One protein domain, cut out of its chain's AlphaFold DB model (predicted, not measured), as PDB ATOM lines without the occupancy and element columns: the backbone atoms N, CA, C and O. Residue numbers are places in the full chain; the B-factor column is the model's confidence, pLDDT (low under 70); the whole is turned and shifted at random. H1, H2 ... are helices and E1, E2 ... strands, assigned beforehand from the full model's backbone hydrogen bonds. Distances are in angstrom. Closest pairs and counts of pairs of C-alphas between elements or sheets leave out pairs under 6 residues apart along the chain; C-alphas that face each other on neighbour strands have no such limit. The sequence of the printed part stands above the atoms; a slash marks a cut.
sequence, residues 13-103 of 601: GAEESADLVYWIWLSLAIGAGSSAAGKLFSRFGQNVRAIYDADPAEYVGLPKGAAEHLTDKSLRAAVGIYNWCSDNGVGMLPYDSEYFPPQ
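AT A GLANCE: This is residues 13 to 103 of the 601 residues of the protein "DNA-protecting protein DprA" of Oscillospiraceae bacterium (UniProt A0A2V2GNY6). What does the model look like? One long helix, H1, runs through the middle: H3 packs on its residues 19 to 26, H5 on its residues 26 to 30, and H6 crosses it steeply with residues 77 to 82, while the short helices H2 and H4 lie farther out, H2 next to H3 and H4 next to H5. Residues 84 to 89, of which 84 to 87 belong to H6, stick out, and the short strand E1 passes by H1. What is it made of, and how large is it? The printed part has 91 residues with six named helices and one named strand, in the order H1 H2 H3 H4 H5 H6 E1; it is mostly helix, and compact with a radius of gyration of the C-alphas of 13.0 A and spans of 37 by 31 by 23 A.

HOW THE PARTS SIT: What does the first helix touch? H1, residues 13 to 30, is the hub. With residues 19 to 26 alone it touches H3, residues 48 to 53, about perpendicular but only just at 73 degrees, the closest C-alphas being those of Tyr 22 and Val 48, 6.2 A apart. With residues 26 to 30 alone it touches H5, residues 64 to 70, at a shallow tilt of 24 degrees, opposite ways, the closest C-alphas being those of Ile 30 and Ala 66 at 4.6 A. Where are the later parts? Residues 77 to 82 of H6, residues 76 to 87, touch H1 at a steep tilt of 56 degrees, opposite ways, the closest C-alphas being those of Trp 25 and Ala 78 at 5.2 A. E1, residues 91 to 94, pairs with no named strand; its closest C-alpha to H1 is that of Pro 94, 6.2 A from that of Trp 23. And the other two helices? H2, residues 36 to 44, only just touches H3, with 3 pairs of C-alphas within 8 A, the closest those of Phe 44 and Ala 50 at 6.0 A. H4, residues 56 to 59, touches H5, the closest C-alphas being those of Tyr 59 and Ala 67 at 5.4 A. Are the helix backbones well paired? In H2, H3, H5 and H6 every O i to N i+4 pair is within hydrogen-bond range, in H1 12 of 14 are, and H4 is too short for such a pair.

IN THESE COORDINATES: Where does H1 run? From C-alpha 13 at (35.984, 23.750, 29.738) it spans 26.2 A to C-alpha 30. Where do H6 and E1 end? H6 is 16.6 A long and ends at C-alpha 87 at (48.317, 18.552, 39.962); E1 ends at C-alpha 94 at (42.774, 35.263, 35.909).

THE WHOLE: How far does it reach? The two C-alphas farthest apart are those of Ala 57 and Gly 89, at 38.1 A. Is it continuous and confident? The printed part has no cut, its six links are tight, and pLDDT is under 70 at residues 13 to 17.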
ATOM      1  N   GLY A  13      34.881  23.865  28.769       37.53
ATOM      2  CA  GLY A  13      35.984  23.750  29.738       37.53
ATOM      3  C   GLY A  13      37.402  23.627  29.145       37.53
ATOM      4  O   GLY A  13      38.383  23.872  29.848       37.53
ATOM      5  N   ALA A  14      37.551  23.263  27.867       45.91
ATOM      6  CA  ALA A  14      38.839  23.230  27.168       45.91
ATOM      7  C   ALA A  14      39.286  24.633  26.722       45.91
ATOM      8  O   ALA A  14      40.478  24.935  26.786       45.91
ATOM      9  N   GLU A  15      38.345  25.505  26.341       51.91
ATOM     10  CA  GLU A  15      38.634  26.903  25.996       51.91
ATOM     11  C   GLU A  15      39.041  27.721  27.230       51.91
ATOM     12  O   GLU A  15      40.072  28.392  27.189       51.91
ATOM     13  N   GLU A  16      38.333  27.583  28.360       55.25
ATOM     14  CA  GLU A  16      38.729  28.215  29.633       55.25
ATOM     15  C   GLU A  16      40.107  27.732  30.115       55.25
ATOM     16  O   GLU A  16      40.945  28.521  30.561       55.25
ATOM     17  N   SER A  17      40.389  26.432  29.965       62.53
ATOM     18  CA  SER A  17      41.705  25.857  30.273       62.53
ATOM     19  C   SER A  17      42.811  26.405  29.366       62.53
ATOM     20  O   SER A  17      43.944  26.590  29.818       62.53
ATOM     21  N   ALA A  18      42.497  26.698  28.101       71.94
ATOM     22  CA  ALA A  18      43.437  27.292  27.158       71.94
ATOM     23  C   ALA A  18      43.721  28.768  27.485       71.94
ATOM     24  O   ALA A  18      44.880  29.187  27.435       71.94
ATOM     25  N   ASP A  19      42.711  29.542  27.887       87.94
ATOM     26  CA  ASP A  19      42.862  30.962  28.240       87.94
ATOM     27  C   ASP A  19      43.707  31.169  29.499       87.94
ATOM     28  O   ASP A  19      44.547  32.074  29.545       87.94
ATOM     29  N   LEU A  20      43.593  30.273  30.484       92.19
ATOM     30  CA  LEU A  20      44.441  30.291  31.680       92.19
ATOM     31  C   LEU A  20      45.935  30.239  31.345       92.19
ATOM     32  O   LEU A  20      46.732  30.937  31.975       92.19
ATOM     33  N   VAL A  21      46.337  29.459  30.338       95.31
ATOM     34  CA  VAL A  21      47.743  29.380  29.912       95.31
ATOM     35  C   VAL A  21      48.227  30.730  29.375       95.31
ATOM     36  O   VAL A  21      49.340  31.153  29.695       95.31
ATOM     37  N   TYR A  22      47.394  31.446  28.616       96.19
ATOM     38  CA  TYR A  22      47.726  32.787  28.134       96.19
ATOM     39  C   TYR A  22      47.789  33.808  29.274       96.19
ATOM     40  O   TYR A  22      48.687  34.648  29.292       96.19
ATOM     41  N   TRP A  23      46.907  33.715  30.273       96.75
ATOM     42  CA  TRP A  23      46.971  34.567  31.466       96.75
ATOM     43  C   TRP A  23      48.232  34.325  32.294       96.75
ATOM     44  O   TRP A  23      48.881  35.278  32.739       96.75
ATOM     45  N   ILE A  24      48.641  33.063  32.445       97.06
ATOM     46  CA  ILE A  24      49.908  32.708  33.091       97.06
ATOM     47  C   ILE A  24      51.081  33.275  32.285       97.06
ATOM     48  O   ILE A  24      51.951  33.922  32.870       97.06
ATOM     49  N   TRP A  25      51.095  33.098  30.959       96.75
ATOM     50  CA  TRP A  25      52.109  33.693  30.081       96.75
ATOM     51  C   TRP A  25      52.199  35.211  30.265       96.75
ATOM     52  O   TRP A  25      53.287  35.736  30.502       96.75
ATOM     53  N   LEU A  26      51.060  35.908  30.254       96.56
ATOM     54  CA  LEU A  26      51.015  37.353  30.442       96.56
ATOM     55  C   LEU A  26      51.599  37.747  31.805       96.56
ATOM     56  O   LEU A  26      52.401  38.679  31.882       96.56
ATOM     57  N   SER A  27      51.247  37.014  32.867       96.06
ATOM     58  CA  SER A  27      51.767  37.251  34.218       96.06
ATOM     59  C   SER A  27      53.290  37.097  34.306       96.06
ATOM     60  O   SER A  27      53.948  37.893  34.979       96.06
ATOM     61  N   LEU A  28      53.863  36.128  33.581       94.69
ATOM     62  CA  LEU A  28      55.307  35.919  33.492       94.69
ATOM     63  C   LEU A  28      55.992  37.037  32.701       94.69
ATOM     64  O   LEU A  28      57.038  37.525  33.124       94.69
ATOM     65  N   ALA A  29      55.396  37.458  31.582       94.38
ATOM     66  CA  ALA A  29      55.976  38.459  30.693       94.38
ATOM     67  C   ALA A  29      56.061  39.846  31.350       94.38
ATOM     68  O   ALA A  29      57.096  40.513  31.282       94.38
ATOM     69  N   ILE A  30      54.986  40.293  32.012       94.12
ATOM     70  CA  ILE A  30      54.949  41.639  32.607       94.12
ATOM     71  C   ILE A  30      55.456  41.675  34.050       94.12
ATOM     72  O   ILE A  30      55.899  42.736  34.496       94.12
ATOM     73  N   GLY A  31      55.391  40.547  34.763       92.56
ATOM     74  CA  GLY A  31      55.770  40.415  36.166       92.56
ATOM     75  C   GLY A  31      54.741  40.970  37.162       92.56
ATOM     76  O   GLY A  31      53.865  41.775  36.835       92.56
ATOM     77  N   ALA A  32      54.874  40.552  38.423       93.19
ATOM     78  CA  ALA A  32      53.998  40.982  39.512       93.19
ATOM     79  C   ALA A  32      54.109  42.494  39.783       93.19
ATOM     80  O   ALA A  32      55.207  43.051  39.844       93.19
ATOM     81  N   GLY A  33      52.974  43.168  39.989       90.38
ATOM     82  CA  GLY A  33      52.939  44.609  40.278       90.38
ATOM     83  C   GLY A  33      53.204  45.523  39.085       90.38
ATOM     84  O   GLY A  33      53.359  46.735  39.268       90.38
ATOM     85  N   SER A  34      53.249  44.976  37.872       91.31
ATOM     86  CA  SER A  34      53.563  45.741  36.674       91.31
ATOM     87  C   SER A  34      52.488  46.771  36.336       91.31
ATOM     88  O   SER A  34      51.298  46.469  36.252       91.31
ATOM     89  N   SER A  35      52.917  48.002  36.052       89.81
ATOM     90  CA  SER A  35      52.035  49.048  35.521       89.81
ATOM     91  C   SER A  35      51.629  48.805  34.062       89.81
ATOM     92  O   SER A  35      50.762  49.507  33.540       89.81
ATOM     93  N   ALA A  36      52.232  47.809  33.397       92.38
ATOM     94  CA  ALA A  36      51.908  47.435  32.025       92.38
ATOM     95  C   ALA A  36      50.466  46.924  31.881       92.38
ATOM     96  O   ALA A  36      49.840  47.207  30.865       92.38
ATOM     97  N   ALA A  37      49.926  46.246  32.903       91.94
ATOM     98  CA  ALA A  37      48.594  45.638  32.863       91.94
ATOM     99  C   ALA A  37      47.503  46.640  32.457       91.94
ATOM    100  O   ALA A  37      46.774  46.415  31.497       91.94
ATOM    101  N   GLY A  38      47.448  47.804  33.116       90.25
ATOM    102  CA  GLY A  38      46.448  48.828  32.797       90.25
ATOM    103  C   GLY A  38      46.570  49.361  31.367       90.25
ATOM    104  O   GLY A  38      45.561  49.561  30.692       90.25
ATOM    105  N   LYS A  39      47.802  49.554  30.877       91.69
ATOM    106  CA  LYS A  39      48.059  50.024  29.505       91.69
ATOM    107  C   LYS A  39      47.632  48.988  28.466       91.69
ATOM    108  O   LYS A  39      47.001  49.351  27.479       91.69
ATOM    109  N   LEU A  40      47.942  47.715  28.713       94.00
ATOM    110  CA  LEU A  40      47.526  46.600  27.868       94.00
ATOM    111  C   LEU A  40      46.001  46.493  27.813       94.00
ATOM    112  O   LEU A  40      45.440  46.488  26.724       94.00
ATOM    113  N   PHE A  41      45.326  46.520  28.963       92.75
ATOM    114  CA  PHE A  41      43.864  46.435  29.012       92.75
ATOM    115  C   PHE A  41      43.169  47.635  28.372       92.75
ATOM    116  O   PHE A  41      42.108  47.485  27.776       92.75
ATOM    117  N   SER A  42      43.781  48.818  28.441       91.12
ATOM    118  CA  SER A  42      43.252  50.009  27.769       91.12
ATOM    119  C   SER A  42      43.348  49.903  26.244       91.12
ATOM    120  O   SER A  42      42.539  50.502  25.543       91.12
ATOM    121  N   ARG A  43      44.339  49.163  25.728       93.38
ATOM    122  CA  ARG A  43      44.598  49.020  24.289       93.38
ATOM    123  C   ARG A  43      43.869  47.831  23.662       93.38
ATOM    124  O   ARG A  43      43.296  47.981  22.592       93.38
ATOM    125  N   PHE A  44      43.897  46.676  24.318       93.19
ATOM    126  CA  PHE A  44      43.408  45.406  23.769       93.19
ATOM    127  C   PHE A  44      42.122  44.910  24.449       93.19
ATOM    128  O   PHE A  44      41.610  43.844  24.116       93.19
ATOM    129  N   GLY A  45      41.598  45.666  25.418       89.56
ATOM    130  CA  GLY A  45      40.560  45.180  26.320       89.56
ATOM    131  C   GLY A  45      41.096  44.129  27.296       89.56
ATOM    132  O   GLY A  45      42.294  43.856  27.373       89.56
ATOM    133  N   GLN A  46      40.191  43.509  28.051       89.44
ATOM    134  CA  GLN A  46      40.509  42.423  28.991       89.44
ATOM    135  C   GLN A  46      40.635  41.074  28.261       89.44
ATOM    136  O   GLN A  46      40.187  40.053  28.759       89.44
ATOM    137  N   ASN A  47      41.191  41.082  27.046       92.06
ATOM    138  CA  ASN A  47      41.301  39.909  26.191       92.06
ATOM    139  C   ASN A  47      42.771  39.493  26.080       92.06
ATOM    140  O   ASN A  47      43.567  40.124  25.380       92.06
ATOM    141  N   VAL A  48      43.133  38.421  26.780       94.94
ATOM    142  CA  VAL A  48      44.519  37.952  26.828       94.94
ATOM    143  C   VAL A  48      45.018  37.419  25.485       94.94
ATOM    144  O   VAL A  48      46.197  37.583  25.174       94.94
ATOM    145  N   ARG A  49      44.137  36.858  24.648       94.00
ATOM    146  CA  ARG A  49      44.503  36.383  23.306       94.00
ATOM    147  C   ARG A  49      44.828  37.536  22.377       94.00
ATOM    148  O   ARG A  49      45.860  37.500  21.723       94.00
ATOM    149  N   ALA A  50      44.028  38.602  22.404       94.44
ATOM    150  CA  ALA A  50      44.327  39.819  21.653       94.44
ATOM    151  C   ALA A  50      45.681  40.418  22.068       94.44
ATOM    152  O   ALA A  50      46.446  40.862  21.218       94.44
ATOM    153  N   ILE A  51      46.014  40.377  23.365       95.75
ATOM    154  CA  ILE A  51      47.340  40.783  23.849       95.75
ATOM    155  C   ILE A  51      48.424  39.834  23.332       95.75
ATOM    156  O   ILE A  51      49.479  40.309  22.926       95.75
ATOM    157  N   TYR A  52      48.204  38.520  23.357       95.94
ATOM    158  CA  TYR A  52      49.171  37.523  22.895       95.94
ATOM    159  C   TYR A  52      49.425  37.595  21.383       95.94
ATOM    160  O   TYR A  52      50.579  37.505  20.975       95.94
ATOM    161  N   ASP A  53      48.395  37.809  20.570       94.75
ATOM    162  CA  ASP A  53      48.490  37.862  19.107       94.75
ATOM    163  C   ASP A  53      48.978  39.223  18.579       94.75
ATOM    164  O   ASP A  53      49.306  39.337  17.399       94.75
ATOM    165  N   ALA A  54      49.056  40.247  19.436       94.50
ATOM    166  CA  ALA A  54      49.498  41.584  19.051       94.50
ATOM    167  C   ALA A  54      50.947  41.613  18.535       94.50
ATOM    168  O   ALA A  54      51.847  40.943  19.065       94.50
ATOM    169  N   ASP A  55      51.178  42.475  17.542       92.06
ATOM    170  CA  ASP A  55      52.501  42.688  16.963       92.06
ATOM    171  C   ASP A  55      53.435  43.412  17.953       92.06
ATOM    172  O   ASP A  55      52.996  44.285  18.707       92.06
ATOM    173  N   PRO A  56      54.761  43.165  17.925       89.44
ATOM    174  CA  PRO A  56      55.715  43.841  18.813       89.44
ATOM    175  C   PRO A  56      55.650  45.378  18.777       89.44
ATOM    176  O   PRO A  56      55.878  46.041  19.791       89.44
ATOM    177  N   ALA A  57      55.308  45.959  17.621       88.88
ATOM    178  CA  ALA A  57      55.131  47.403  17.453       88.88
ATOM    179  C   ALA A  57      53.952  47.966  18.271       88.88
ATOM    180  O   ALA A  57      53.872  49.167  18.531       88.88
ATOM    181  N   GLU A  58      53.035  47.111  18.713       90.62
ATOM    182  CA  GLU A  58      51.874  47.497  19.499       90.62
ATOM    183  C   GLU A  58      52.152  47.589  21.001       90.62
ATOM    184  O   GLU A  58      51.392  48.217  21.742       90.62
ATOM    185  N   TYR A  59      53.284  47.056  21.458       90.19
ATOM    186  CA  TYR A  59      53.742  47.172  22.846       90.19
ATOM    187  C   TYR A  59      54.512  48.469  23.132       90.19
ATOM    188  O   TYR A  59      55.015  48.674  24.241       90.19
ATOM    189  N   VAL A  60      54.597  49.378  22.156       84.94
ATOM    190  CA  VAL A  60      55.241  50.686  22.326       84.94
ATOM    191  C   VAL A  60      54.577  51.468  23.467       84.94
ATOM    192  O   VAL A  60      53.356  51.578  23.554       84.94
ATOM    193  N   GLY A  61      55.400  52.026  24.360       84.75
ATOM    194  CA  GLY A  61      54.948  52.789  25.530       84.75
ATOM    195  C   GLY A  61      54.744  51.957  26.803       84.75
ATOM    196  O   GLY A  61      54.458  52.528  27.866       84.75
ATOM    197  N   LEU A  62      54.923  50.635  26.742       89.56
ATOM    198  CA  LEU A  62      55.061  49.785  27.927       89.56
ATOM    199  C   LEU A  62      56.463  49.929  28.551       89.56
ATOM    200  O   LEU A  62      57.395  50.389  27.886       89.56
ATOM    201  N   PRO A  63      56.642  49.560  29.834       87.19
ATOM    202  CA  PRO A  63      57.973  49.435  30.422       87.19
ATOM    203  C   PRO A  63      58.865  48.539  29.551       87.19
ATOM    204  O   PRO A  63      58.417  47.472  29.134       87.19
ATOM    205  N   LYS A  64      60.114  48.958  29.298       79.19
ATOM    206  CA  LYS A  64      61.015  48.310  28.326       79.19
ATOM    207  C   LYS A  64      61.111  46.790  28.516       79.19
ATOM    208  O   LYS A  64      60.892  46.055  27.563       79.19
ATOM    209  N   GLY A  65      61.318  46.331  29.752       84.00
ATOM    210  CA  GLY A  65      61.389  44.895  30.049       84.00
ATOM    211  C   GLY A  65      60.082  44.141  29.774       84.00
ATOM    212  O   GLY A  65      60.118  43.029  29.270       84.00
ATOM    213  N   ALA A  66      58.920  44.749  30.033       88.12
ATOM    214  CA  ALA A  66      57.632  44.114  29.743       88.12
ATOM    215  C   ALA A  66      57.391  43.998  28.230       88.12
ATOM    216  O   ALA A  66      56.959  42.952  27.762       88.12
ATOM    217  N   ALA A  67      57.696  45.051  27.460       89.06
ATOM    218  CA  ALA A  67      57.556  45.024  26.004       89.06
ATOM    219  C   ALA A  67      58.443  43.945  25.365       89.06
ATOM    220  O   ALA A  67      57.974  43.209  24.505       89.06
ATOM    221  N   GLU A  68      59.698  43.831  25.815       88.94
ATOM    222  CA  GLU A  68      60.643  42.819  25.337       88.94
ATOM    223  C   GLU A  68      60.139  41.400  25.634       88.94
ATOM    224  O   GLU A  68      60.039  40.586  24.718       88.94
ATOM    225  N   HIS A  69      59.725  41.107  26.870       91.56
ATOM    226  CA  HIS A  69      59.238  39.768  27.223       91.56
ATOM    227  C   HIS A  69      57.911  39.391  26.551       91.56
ATOM    228  O   HIS A  69      57.700  38.220  26.256       91.56
ATOM    229  N   LEU A  70      57.028  40.352  26.252       93.69
ATOM    230  CA  LEU A  70      55.779  40.085  25.522       93.69
ATOM    231  C   LEU A  70      56.006  39.643  24.067       93.69
ATOM    232  O   LEU A  70      55.091  39.097  23.444       93.69
ATOM    233  N   THR A  71      57.199  39.878  23.510       92.25
ATOM    234  CA  THR A  71      57.560  39.358  22.180       92.25
ATOM    235  C   THR A  71      57.869  37.863  22.197       92.25
ATOM    236  O   THR A  71      57.706  37.206  21.169       92.25
ATOM    237  N   ASP A  72      58.246  37.301  23.351       92.38
ATOM    238  CA  ASP A  72      58.397  35.859  23.504       92.38
ATOM    239  C   ASP A  72      57.015  35.211  23.643       92.38
ATOM    240  O   ASP A  72      56.350  35.309  24.672       92.38
ATOM    241  N   LYS A  73      56.579  34.536  22.578       93.12
ATOM    242  CA  LYS A  73      55.294  33.826  22.509       93.12
ATOM    243  C   LYS A  73      55.382  32.377  23.006       93.12
ATOM    244  O   LYS A  73      54.455  31.594  22.826       93.12
ATOM    245  N   SER A  74      56.498  31.972  23.610       93.25
ATOM    246  CA  SER A  74      56.650  30.626  24.153       93.25
ATOM    247  C   SER A  74      55.690  30.375  25.319       93.25
ATOM    248  O   SER A  74      55.797  30.969  26.390       93.25
ATOM    249  N   LEU A  75      54.786  29.405  25.152       93.44
ATOM    250  CA  LEU A  75      53.856  28.975  26.205       93.44
ATOM    251  C   LEU A  75      54.427  27.871  27.107       93.44
ATOM    252  O   LEU A  75      53.755  27.413  28.028       93.44
ATOM    253  N   ARG A  76      55.668  27.422  26.880       90.81
ATOM    254  CA  ARG A  76      56.238  26.252  27.575       90.81
ATOM    255  C   ARG A  76      56.241  26.405  29.098       90.81
ATOM    256  O   ARG A  76      55.868  25.475  29.813       90.81
ATOM    257  N   ALA A  77      56.676  27.564  29.591       90.50
ATOM    258  CA  ALA A  77      56.703  27.847  31.025       90.50
ATOM    259  C   ALA A  77      55.281  27.930  31.602       90.50
ATOM    260  O   ALA A  77      55.011  27.349  32.653       90.50
ATOM    261  N   ALA A  78      54.367  28.581  30.878       94.19
ATOM    262  CA  ALA A  78      52.979  28.740  31.291       94.19
ATOM    263  C   ALA A  78      52.236  27.400  31.391       94.19
ATOM    264  O   ALA A  78      51.605  27.132  32.409       94.19
ATOM    265  N   VAL A  79      52.395  26.515  30.402       93.50
ATOM    266  CA  VAL A  79      51.851  25.146  30.434       93.50
ATOM    267  C   VAL A  79      52.430  24.351  31.609       93.50
ATOM    268  O   VAL A  79      51.702  23.638  32.295       93.50
ATOM    269  N   GLY A  80      53.731  24.493  31.887       90.69
ATOM    270  CA  GLY A  80      54.366  23.845  33.038       90.69
ATOM    271  C   GLY A  80      53.770  24.285  34.379       90.69
ATOM    272  O   GLY A  80      53.523  23.447  35.246       90.69
ATOM    273  N   ILE A  81      53.504  25.584  34.535       94.50
ATOM    274  CA  ILE A  81      52.853  26.145  35.726       94.50
ATOM    275  C   ILE A  81      51.398  25.684  35.818       94.50
ATOM    276  O   ILE A  81      50.997  25.224  36.882       94.50
ATOM    277  N   TYR A  82      50.632  25.749  34.726       94.25
ATOM    278  CA  TYR A  82      49.238  25.298  34.682       94.25
ATOM    279  C   TYR A  82      49.100  23.836  35.125       94.25
ATOM    280  O   TYR A  82      48.306  23.526  36.017       94.25
ATOM    281  N   ASN A  83      49.927  22.948  34.561       88.25
ATOM    282  CA  ASN A  83      49.922  21.527  34.909       88.25
ATOM    283  C   ASN A  83      50.280  21.322  36.383       88.25
ATOM    284  O   ASN A  83      49.572  20.624  37.100       88.25
ATOM    285  N   TRP A  84      51.336  21.983  36.868       91.88
ATOM    286  CA  TRP A  84      51.719  21.862  38.273       91.88
ATOM    287  C   TRP A  84      50.635  22.396  39.219       91.88
ATOM    288  O   TRP A  84      50.382  21.772  40.250       91.88
ATOM    289  N   CYS A  85      49.982  23.514  38.890       90.25
ATOM    290  CA  CYS A  85      48.893  24.059  39.698       90.25
ATOM    291  C   CYS A  85      47.733  23.066  39.777       90.25
ATOM    292  O   CYS A  85      47.276  22.752  40.875       90.25
ATOM    293  N   SER A  86      47.333  22.511  38.632       85.81
ATOM    294  CA  SER A  86      46.274  21.502  38.535       85.81
ATOM    295  C   SER A  86      46.610  20.251  39.358       85.81
ATOM    296  O   SER A  86      45.809  19.817  40.184       85.81
ATOM    297  N   ASP A  87      47.840  19.741  39.240       82.88
ATOM    298  CA  ASP A  87      48.317  18.552  39.962       82.88
ATOM    299  C   ASP A  87      48.416  18.747  41.484       82.88
ATOM    300  O   ASP A  87      48.404  17.776  42.248       82.88
ATOM    301  N   ASN A  88      48.562  19.993  41.947       84.38
ATOM    302  CA  ASN A  88      48.700  20.328  43.366       84.38
ATOM    303  C   ASN A  88      47.438  20.985  43.950       84.38
ATOM    304  O   ASN A  88      47.465  21.396  45.111       84.38
ATOM    305  N   GLY A  89      46.344  21.069  43.182       84.12
ATOM    306  CA  GLY A  89      45.085  21.669  43.626       84.12
ATOM    307  C   GLY A  89      45.202  23.158  43.961       84.12
ATOM    308  O   GLY A  89      44.559  23.639  44.891       84.12
ATOM    309  N   VAL A  90      46.067  23.870  43.239       90.81
ATOM    310  CA  VAL A  90      46.222  25.322  43.340       90.81
ATOM    311  C   VAL A  90      45.200  25.979  42.426       90.81
ATOM    312  O   VAL A  90      45.230  25.795  41.209       90.81
ATOM    313  N   GLY A  91      44.326  26.780  43.025       90.38
ATOM    314  CA  GLY A  91      43.378  27.604  42.300       90.38
ATOM    315  C   GLY A  91      44.087  28.696  41.504       90.38
ATOM    316  O   GLY A  91      45.082  29.275  41.946       90.38
ATOM    317  N   MET A  92      43.561  28.970  40.318       93.00
ATOM    318  CA  MET A  92      44.093  29.920  39.352       93.00
ATOM    319  C   MET A  92      42.993  30.919  39.014       93.00
ATOM    320  O   MET A  92      41.923  30.520  38.567       93.00
ATOM    321  N   LEU A  93      43.236  32.200  39.277       92.44
ATOM    322  CA  LEU A  93      42.239  33.255  39.149       92.44
ATOM    323  C   LEU A  93      42.748  34.347  38.194       92.44
ATOM    324  O   LEU A  93      43.482  35.245  38.631       92.44
ATOM    325  N   PRO A  94      42.407  34.258  36.896       94.12
ATOM    326  CA  PRO A  94      42.774  35.263  35.909       94.12
ATOM    327  C   PRO A  94      41.941  36.537  36.090       94.12
ATOM    328  O   PRO A  94      40.873  36.522  36.703       94.12
ATOM    329  N   TYR A  95      42.440  37.657  35.573       92.88
ATOM    330  CA  TYR A  95      41.820  38.976  35.746       92.88
ATOM    331  C   TYR A  95      40.372  39.065  35.238       92.88
ATOM    332  O   TYR A  95      39.538  39.739  35.854       92.88
ATOM    333  N   ASP A  96      40.087  38.413  34.111       90.00
ATOM    334  CA  ASP A  96      38.782  38.379  33.442       90.00
ATOM    335  C   ASP A  96      37.772  37.444  34.116       90.00
ATOM    336  O   ASP A  96      36.576  37.576  33.866       90.00
ATOM    337  N   SER A  97      38.218  36.582  35.036       87.25
ATOM    338  CA  SER A  97      37.328  35.723  35.816       87.25
ATOM    339  C   SER A  97      36.262  36.551  36.524       87.25
ATOM    340  O   SER A  97      36.566  37.554  37.175       87.25
ATOM    341  N   GLU A  98      35.009  36.107  36.467       79.31
ATOM    342  CA  GLU A  98      33.907  36.718  37.219       79.31
ATOM    343  C   GLU A  98      34.201  36.788  38.729       79.31
ATOM    344  O   GLU A  98      33.767  37.708  39.424       79.31
ATOM    345  N   TYR A  99      35.014  35.855  39.221       78.25
ATOM    346  CA  TYR A  99      35.336  35.685  40.635       78.25
ATOM    347  C   TYR A  99      36.556  36.496  41.065       78.25
ATOM    348  O   TYR A  99      36.919  36.522  42.243       78.25
ATOM    349  N   PHE A 100      37.193  37.190  40.118       88.44
ATOM    350  CA  PHE A 100      38.289  38.087  40.421       88.44
ATOM    351  C   PHE A 100      37.784  39.264  41.273       88.44
ATOM    352  O   PHE A 100      36.846  39.955  40.859       88.44
ATOM    353  N   PRO A 101      38.395  39.559  42.442       88.19
ATOM    354  CA  PRO A 101      37.889  40.596  43.332       88.19
ATOM    355  C   PRO A 101      37.767  41.950  42.612       88.19
ATOM    356  O   PRO A 101      38.783  42.525  42.204       88.19
ATOM    357  N   PRO A 102      36.556  42.529  42.483       87.25
ATOM    358  CA  PRO A 102      36.361  43.759  41.710       87.25
ATOM    359  C   PRO A 102      37.134  44.939  42.310       87.25
ATOM    360  O   PRO A 102      37.612  45.820  41.601       87.25
ATOM    361  N   GLN A 103      37.335  44.918  43.627       89.44
ATOM    362  CA  GLN A 103      38.150  45.883  44.356       89.44
ATOM    363  C   GLN A 103      39.616  45.903  43.884       89.44
ATOM    364  O   GLN A 103      40.214  46.977  43.842       89.44
TER     365      GLN A 103